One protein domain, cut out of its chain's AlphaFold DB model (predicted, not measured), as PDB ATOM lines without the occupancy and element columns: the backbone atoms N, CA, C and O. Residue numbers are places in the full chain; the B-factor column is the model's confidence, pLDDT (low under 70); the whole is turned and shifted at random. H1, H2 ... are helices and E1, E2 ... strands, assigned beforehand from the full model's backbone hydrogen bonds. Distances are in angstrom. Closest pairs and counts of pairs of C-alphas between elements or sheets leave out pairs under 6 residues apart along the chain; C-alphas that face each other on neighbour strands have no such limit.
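Overview. This is residues 2 to 61 of the 61 residues of an uncharacterized protein of Faecalibacterium prausnitzii (UniProt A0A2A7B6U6). Two long helices, H1 and H2, run back along each other with a gap between them; at the far end of H2 the short H3 leads into a small hairpin of strands, E1 and E2. The arrangement is open, and residues 2 to 9 of H1 stick out. The printed part has 60 residues, mostly helix, in the order H1 H2 H3 E1 E2; it is loose, with a radius of gyration of the C-alphas of 13.2 A and spans of 35 by 28 by 21 A.

Arrangement. Look first at E1, residues 51 to 54, and E2, residues 57 to 60, an antiparallel hairpin at 143 degrees, with N 52 and O 59 2.9 A apart. H3, residues 47 to 50, touches H2, residues 24 to 42, closest at the C-alphas of Pro 47 and Ala 37, 4.8 A. H1, residues 2 to 19, is near H2, closest C-alphas 8.2 A. Every O i to N i+4 pair is within hydrogen-bond range in H1 and H2; H3 is too short for one.

Along the chain. Find C-alpha 2 at (30.550, 43.893, 6.194); H1 runs 25.9 A from there. H2 runs 27.0 A to C-alpha 42 at (25.252, 49.236, 22.880).

Size, cuts and confidence. The farthest C-alphas, of Ala 21 and Gly 44, are 36.6 A apart. The printed part has no cut, its links are tight, and no printed residue is under 70 in pLDDT.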
ATOM      1  N   LEU A   2      31.391  44.599   5.197       92.94
ATOM      2  CA  LEU A   2      30.550  43.893   6.194       92.94
ATOM      3  C   LEU A   2      29.085  44.360   6.164       92.94
ATOM      4  O   LEU A   2      28.178  43.537   6.124       92.94
ATOM      5  N   LEU A   3      28.853  45.677   6.109       92.00
ATOM      6  CA  LEU A   3      27.498  46.237   6.061       92.00
ATOM      7  C   LEU A   3      26.715  45.761   4.825       92.00
ATOM      8  O   LEU A   3      25.550  45.396   4.940       92.00
ATOM      9  N   ASP A   4      27.367  45.697   3.662       95.75
ATOM     10  CA  ASP A   4      26.753  45.183   2.427       95.75
ATOM     11  C   ASP A   4      26.431  43.690   2.525       95.75
ATOM     12  O   ASP A   4      25.377  43.255   2.063       95.75
ATOM     13  N   TYR A   5      27.315  42.909   3.157       95.88
ATOM     14  CA  TYR A   5      27.092  41.488   3.408       95.88
ATOM     15  C   TYR A   5      25.872  41.274   4.312       95.88
ATOM     16  O   TYR A   5      24.967  40.523   3.946       95.88
ATOM     17  N   VAL A   6      25.803  41.983   5.445       95.50
ATOM     18  CA  VAL A   6      24.656  41.928   6.367       95.50
ATOM     19  C   VAL A   6      23.382  42.351   5.642       95.50
ATOM     20  O   VAL A   6      22.403  41.608   5.649       95.50
ATOM     21  N   ARG A   7      23.413  43.476   4.917       96.31
ATOM     22  CA  ARG A   7      22.269  43.959   4.131       96.31
ATOM     23  C   ARG A   7      21.778  42.908   3.139       96.31
ATOM     24  O   ARG A   7      20.577  42.668   3.060       96.31
ATOM     25  N   ASN A   8      22.678  42.275   2.388       97.75
ATOM     26  CA  ASN A   8      22.298  41.249   1.422       97.75
ATOM     27  C   ASN A   8      21.671  40.020   2.103       97.75
ATOM     28  O   ASN A   8      20.649  39.522   1.633       97.75
ATOM     29  N   ARG A   9      22.226  39.560   3.231       96.69
ATOM     30  CA  ARG A   9      21.672  38.425   3.992       96.69
ATOM     31  C   ARG A   9      20.294  38.746   4.569       96.69
ATOM     32  O   ARG A   9      19.388  37.929   4.415       96.69
ATOM     33  N   THR A  10      20.107  39.939   5.131       96.81
ATOM     34  CA  THR A  10      18.803  40.400   5.632       96.81
ATOM     35  C   THR A  10      17.772  40.487   4.508       96.81
ATOM     36  O   THR A  10      16.664  39.978   4.661       96.81
ATOM     37  N   LEU A  11      18.129  41.057   3.350       97.81
ATOM     38  CA  LEU A  11      17.223  41.128   2.196       97.81
ATOM     39  C   LEU A  11      16.819  39.737   1.688       97.81
ATOM     40  O   LEU A  11      15.644  39.514   1.411       97.81
ATOM     41  N   ASN A  12      17.760  38.791   1.607       98.25
ATOM     42  CA  ASN A  12      17.459  37.416   1.194       98.25
ATOM     43  C   ASN A  12      16.529  36.697   2.179       98.25
ATOM     44  O   ASN A  12      15.649  35.946   1.757       98.25
ATOM     45  N   LEU A  13      16.696  36.933   3.483       97.00
ATOM     46  CA  LEU A  13      15.802  36.384   4.500       97.00
ATOM     47  C   LEU A  13      14.382  36.940   4.342       97.00
ATOM     48  O   LEU A  13      13.434  36.164   4.261       97.00
ATOM     49  N   VAL A  14      14.244  38.262   4.206       97.25
ATOM     50  CA  VAL A  14      12.945  38.919   3.971       97.25
ATOM     51  C   VAL A  14      12.290  38.401   2.687       97.25
ATOM     52  O   VAL A  14      11.110  38.058   2.695       97.25
ATOM     53  N   TYR A  15      13.053  38.276   1.598       97.88
ATOM     54  CA  TYR A  15      12.559  37.708   0.343       97.88
ATOM     55  C   TYR A  15      12.065  36.264   0.517       97.88
ATOM     56  O   TYR A  15      11.008  35.900   0.007       97.88
ATOM     57  N   THR A  16      12.795  35.442   1.271       97.75
ATOM     58  CA  THR A  16      12.409  34.052   1.553       97.75
ATOM     59  C   THR A  16      11.091  33.994   2.327       97.75
ATOM     60  O   THR A  16      10.163  33.313   1.898       97.75
ATOM     61  N   LEU A  17      10.969  34.754   3.418       96.94
ATOM     62  CA  LEU A  17       9.750  34.801   4.232       96.94
ATOM     63  C   LEU A  17       8.536  35.304   3.443       96.94
ATOM     64  O   LEU A  17       7.447  34.744   3.564       96.94
ATOM     65  N   SER A  18       8.733  36.306   2.582       97.06
ATOM     66  CA  SER A  18       7.681  36.810   1.700       97.06
ATOM     67  C   SER A  18       7.172  35.733   0.735       97.06
ATOM     68  O   SER A  18       5.961  35.603   0.570       97.06
ATOM     69  N   ASN A  19       8.060  34.916   0.156       97.81
ATOM     70  CA  ASN A  19       7.662  33.815  -0.732       97.81
ATOM     71  C   ASN A  19       6.926  32.681  -0.004       97.81
ATOM     72  O   ASN A  19       6.104  32.003  -0.614       97.81
ATOM     73  N   TYR A  20       7.187  32.488   1.290       96.88
ATOM     74  CA  TYR A  20       6.436  31.546   2.125       96.88
ATOM     75  C   TYR A  20       5.132  32.127   2.684       96.88
ATOM     76  O   TYR A  20       4.469  31.449   3.464       96.88
ATOM     77  N   ALA A  21       4.757  33.353   2.297       95.06
ATOM     78  CA  ALA A  21       3.611  34.073   2.852       95.06
ATOM     79  C   ALA A  21       3.629  34.088   4.393       95.06
ATOM     80  O   ALA A  21       2.612  33.844   5.038       95.06
ATOM     81  N   ALA A  22       4.813  34.330   4.970       95.56
ATOM     82  CA  ALA A  22       4.998  34.349   6.414       95.56
ATOM     83  C   ALA A  22       4.056  35.354   7.091       95.56
ATOM     84  O   ALA A  22       3.850  36.465   6.593       95.56
ATOM     85  N   ASP A  23       3.529  34.952   8.244       96.12
ATOM     86  CA  ASP A  23       2.696  35.797   9.092       96.12
ATOM     87  C   ASP A  23       3.480  37.041   9.570       96.12
ATOM     88  O   ASP A  23       4.693  36.937   9.805       96.12
ATOM     89  N   PRO A  24       2.831  38.217   9.722       94.12
ATOM     90  CA  PRO A  24       3.437  39.398  10.336       94.12
ATOM     91  C   PRO A  24       4.241  39.124  11.618       94.12
ATOM     92  O   PRO A  24       5.315  39.710  11.788       94.12
ATOM     93  N   ASP A  25       3.792  38.198  12.466       96.56
ATOM     94  CA  ASP A  25       4.457  37.847  13.728       96.56
ATOM     95  C   ASP A  25       5.877  37.290  13.512       96.56
ATOM     96  O   ASP A  25       6.775  37.526  14.324       96.56
ATOM     97  N   VAL A  26       6.137  36.632  12.374       96.81
ATOM     98  CA  VAL A  26       7.474  36.115  12.027       96.81
ATOM     99  C   VAL A  26       8.478  37.255  11.842       96.81
ATOM    100  O   VAL A  26       9.636  37.144  12.244       96.81
ATOM    101  N   TYR A  27       8.048  38.380  11.266       95.38
ATOM    102  CA  TYR A  27       8.899  39.568  11.143       95.38
ATOM    103  C   TYR A  27       9.098  40.262  12.494       95.38
ATOM    104  O   TYR A  27      10.165  40.830  12.730       95.38
ATOM    105  N   GLY A  28       8.102  40.184  13.382       97.12
ATOM    106  CA  GLY A  28       8.216  40.638  14.767       97.12
ATOM    107  C   GLY A  28       9.349  39.926  15.508       97.12
ATOM    108  O   GLY A  28      10.158  40.579  16.165       97.12
ATOM    109  N   GLU A  29       9.477  38.614  15.317       95.94
ATOM    110  CA  GLU A  29      10.554  37.832  15.930       95.94
ATOM    111  C   GLU A  29      11.941  38.209  15.386       95.94
ATOM    112  O   GLU A  29      12.893  38.371  16.153       95.94
ATOM    113  N   LEU A  30      12.061  38.453  14.074       95.06
ATOM    114  CA  LEU A  30      13.306  38.975  13.494       95.06
ATOM    115  C   LEU A  30      13.705  40.324  14.101       95.06
ATOM    116  O   LEU A  30      14.884  40.549  14.385       95.06
ATOM    117  N   LEU A  31      12.729  41.218  14.288       96.62
ATOM    118  CA  LEU A  31      12.961  42.526  14.888       96.62
ATOM    119  C   LEU A  31      13.396  42.390  16.351       96.62
ATOM    120  O   LEU A  31      14.355  43.048  16.745       96.62
ATOM    121  N   ARG A  32      12.743  41.515  17.127       97.38
ATOM    122  CA  ARG A  32      13.093  41.252  18.530       97.38
ATOM    123  C   ARG A  32      14.543  40.789  18.669       97.38
ATOM    124  O   ARG A  32      15.284  41.373  19.456       97.38
ATOM    125  N   ILE A  33      14.956  39.791  17.883       95.94
ATOM    126  CA  ILE A  33      16.321  39.237  17.928       95.94
ATOM    127  C   ILE A  33      17.353  40.309  17.556       95.94
ATOM    128  O   ILE A  33      18.353  40.487  18.252       95.94
ATOM    129  N   ALA A  34      17.108  41.058  16.475       95.69
ATOM    130  CA  ALA A  34      18.021  42.111  16.035       95.69
ATOM    131  C   ALA A  34      18.125  43.260  17.051       95.69
ATOM    132  O   ALA A  34      19.216  43.793  17.259       95.69
ATOM    133  N   GLN A  35      17.009  43.632  17.686       97.81
ATOM    134  CA  GLN A  35      16.985  44.671  18.711       97.81
ATOM    135  C   GLN A  35      17.747  44.231  19.965       97.81
ATOM    136  O   GLN A  35      18.592  44.986  20.430       97.81
ATOM    137  N   GLN A  36      17.543  43.000  20.448       97.00
ATOM    138  CA  GLN A  36      18.272  42.469  21.607       97.00
ATOM    139  C   GLN A  36      19.788  42.471  21.368       97.00
ATOM    140  O   GLN A  36      20.546  42.980  22.189       97.00
ATOM    141  N   ALA A  37      20.227  41.982  20.204       96.94
ATOM    142  CA  ALA A  37      21.643  41.996  19.843       96.94
ATOM    143  C   ALA A  37      22.209  43.423  19.757       96.94
ATOM    144  O   ALA A  37      23.361  43.665  20.113       96.94
ATOM    145  N   LYS A  38      21.409  44.387  19.289       97.44
ATOM    146  CA  LYS A  38      21.812  45.791  19.278       97.44
ATOM    147  C   LYS A  38      21.942  46.354  20.699       97.44
ATOM    148  O   LYS A  38      22.930  47.027  20.973       97.44
ATOM    149  N   ASP A  39      20.974  46.088  21.567       98.12
ATOM    150  CA  ASP A  39      20.947  46.605  22.938       98.12
ATOM    151  C   ASP A  39      22.098  46.035  23.780       98.12
ATOM    152  O   ASP A  39      22.730  46.775  24.540       98.12
ATOM    153  N   ASP A  40      22.423  44.747  23.605       98.06
ATOM    154  CA  ASP A  40      23.592  44.119  24.229       98.06
ATOM    155  C   ASP A  40      24.890  44.796  23.747       98.06
ATOM    156  O   ASP A  40      25.683  45.259  24.571       98.06
ATOM    157  N   ALA A  41      25.061  44.974  22.429       97.44
ATOM    158  CA  ALA A  41      26.240  45.638  21.868       97.44
ATOM    159  C   ALA A  41      26.383  47.100  22.335       97.44
ATOM    160  O   ALA A  41      27.483  47.530  22.692       97.44
ATOM    161  N   ASP A  42      25.282  47.856  22.373       98.25
ATOM    162  CA  ASP A  42      25.252  49.236  22.880       98.25
ATOM    163  C   ASP A  42      25.602  49.292  24.385       98.25
ATOM    164  O   ASP A  42      26.161  50.285  24.857       98.25
ATOM    165  N   SER A  43      25.326  48.214  25.127       97.81
ATOM    166  CA  SER A  43      25.647  48.054  26.553       97.81
ATOM    167  C   SER A  43      27.041  47.463  26.814       97.81
ATOM    168  O   SER A  43      27.421  47.281  27.972       97.81
ATOM    169  N   GLY A  44      27.821  47.170  25.766       97.94
ATOM    170  CA  GLY A  44      29.150  46.558  25.877       97.94
ATOM    171  C   GLY A  44      29.140  45.057  26.193       97.94
ATOM    172  O   GLY A  44      30.171  44.524  26.599       97.94
ATOM    173  N   ILE A  45      27.997  44.391  26.025       97.19
ATOM    174  CA  ILE A  45      27.835  42.934  26.118       97.19
ATOM    175  C   ILE A  45      28.010  42.357  24.707       97.19
ATOM    176  O   ILE A  45      27.485  42.921  23.745       97.19
ATOM    177  N   ASP A  46      28.743  41.251  24.553       96.94
ATOM    178  CA  ASP A  46      28.814  40.564  23.259       96.94
ATOM    179  C   ASP A  46      27.448  39.910  22.974       96.94
ATOM    180  O   ASP A  46      27.009  39.068  23.758       96.94
ATOM    181  N   PRO A  47      26.753  40.240  21.868       96.88
ATOM    182  CA  PRO A  47      25.489  39.589  21.523       96.88
ATOM    183  C   PRO A  47      25.601  38.063  21.402       96.88
ATOM    184  O   PRO A  47      24.608  37.353  21.569       96.88
ATOM    185  N   GLY A  48      26.803  37.548  21.116       96.19
ATOM    186  CA  GLY A  48      27.102  36.122  21.098       96.19
ATOM    187  C   GLY A  48      26.929  35.439  22.456       96.19
ATOM    188  O   GLY A  48      26.614  34.256  22.474       96.19
ATOM    189  N   ASP A  49      27.024  36.168  23.573       96.06
ATOM    190  CA  ASP A  49      26.841  35.617  24.925       96.06
ATOM    191  C   ASP A  49      25.390  35.179  25.197       96.06
ATOM    192  O   ASP A  49      25.127  34.442  26.147       96.06
ATOM    193  N   ARG A  50      24.430  35.622  24.372       93.12
ATOM    194  CA  ARG A  50      23.021  35.190  24.417       93.12
ATOM    195  C   ARG A  50      22.743  33.947  23.582       93.12
ATOM    196  O   ARG A  50      21.607  33.476  23.567       93.12
ATOM    197  N   LEU A  51      23.731  33.467  22.835       96.50
ATOM    198  CA  LEU A  51      23.557  32.444  21.819       96.50
ATOM    199  C   LEU A  51      24.453  31.246  22.116       96.50
ATOM    200  O   LEU A  51      25.600  31.388  22.527       96.50
ATOM    201  N   ASP A  52      23.950  30.054  21.824       96.75
ATOM    202  CA  ASP A  52      24.749  28.830  21.850       96.75
ATOM    203  C   ASP A  52      24.475  27.983  20.605       96.75
ATOM    204  O   ASP A  52      23.436  28.106  19.953       96.75
ATOM    205  N   CYS A  53      25.426  27.131  20.238       95.06
ATOM    206  CA  CYS A  53      25.318  26.211  19.116       95.06
ATOM    207  C   CYS A  53      25.198  24.778  19.635       95.06
ATOM    208  O   CYS A  53      26.183  24.050  19.777       95.06
ATOM    209  N   ILE A  54      23.962  24.345  19.873       94.69
ATOM    210  CA  ILE A  54      23.663  23.013  20.396       94.69
ATOM    211  C   ILE A  54      23.280  22.106  19.228       94.69
ATOM    212  O   ILE A  54      22.314  22.360  18.507       94.69
ATOM    213  N   ASN A  55      24.040  21.026  19.023       93.94
ATOM    214  CA  ASN A  55      23.829  20.062  17.932       93.94
ATOM    215  C   ASN A  55      23.764  20.711  16.531       93.94
ATOM    216  O   ASN A  55      22.976  20.298  15.680       93.94
ATOM    217  N   GLY A  56      24.580  21.744  16.289       93.62
ATOM    218  CA  GLY A  56      24.634  22.454  15.004       93.62
ATOM    219  C   GLY A  56      23.490  23.445  14.774       93.62
ATOM    220  O   GLY A  56      23.368  23.989  13.675       93.62
ATOM    221  N   ARG A  57      22.655  23.692  15.788       94.25
ATOM    222  CA  ARG A  57      21.591  24.694  15.757       94.25
ATOM    223  C   ARG A  57      21.936  25.837  16.704       94.25
ATOM    224  O   ARG A  57      22.163  25.604  17.886       94.25
ATOM    225  N   VAL A  58      21.917  27.060  16.179       94.12
ATOM    226  CA  VAL A  58      21.994  28.271  17.004       94.12
ATOM    227  C   VAL A  58      20.678  28.431  17.766       94.12
ATOM    228  O   VAL A  58      19.604  28.362  17.158       94.12
ATOM    229  N   VAL A  59      20.766  28.608  19.080       94.31
ATOM    230  CA  VAL A  59      19.640  28.817  19.999       94.31
ATOM    231  C   VAL A  59      19.926  30.007  20.914       94.31
ATOM    232  O   VAL A  59      21.089  30.317  21.158       94.31
ATOM    233  N   GLU A  60      18.876  30.667  21.404       92.62
ATOM    234  CA  GLU A  60      18.984  31.630  22.511       92.62
ATOM    235  C   GLU A  60      19.116  30.872  23.848       92.62
ATOM    236  O   GLU A  60      18.467  29.834  24.023       92.62
ATOM    237  N   LEU A  61      19.978  31.369  24.745       89.69
ATOM    238  CA  LEU A  61      20.264  30.820  26.083       89.69
ATOM    239  C   LEU A  61      19.249  31.240  27.156       89.69
ATOM    240  O   LEU A  61      18.776  32.400  27.117       89.69
TER     241      LEU A  61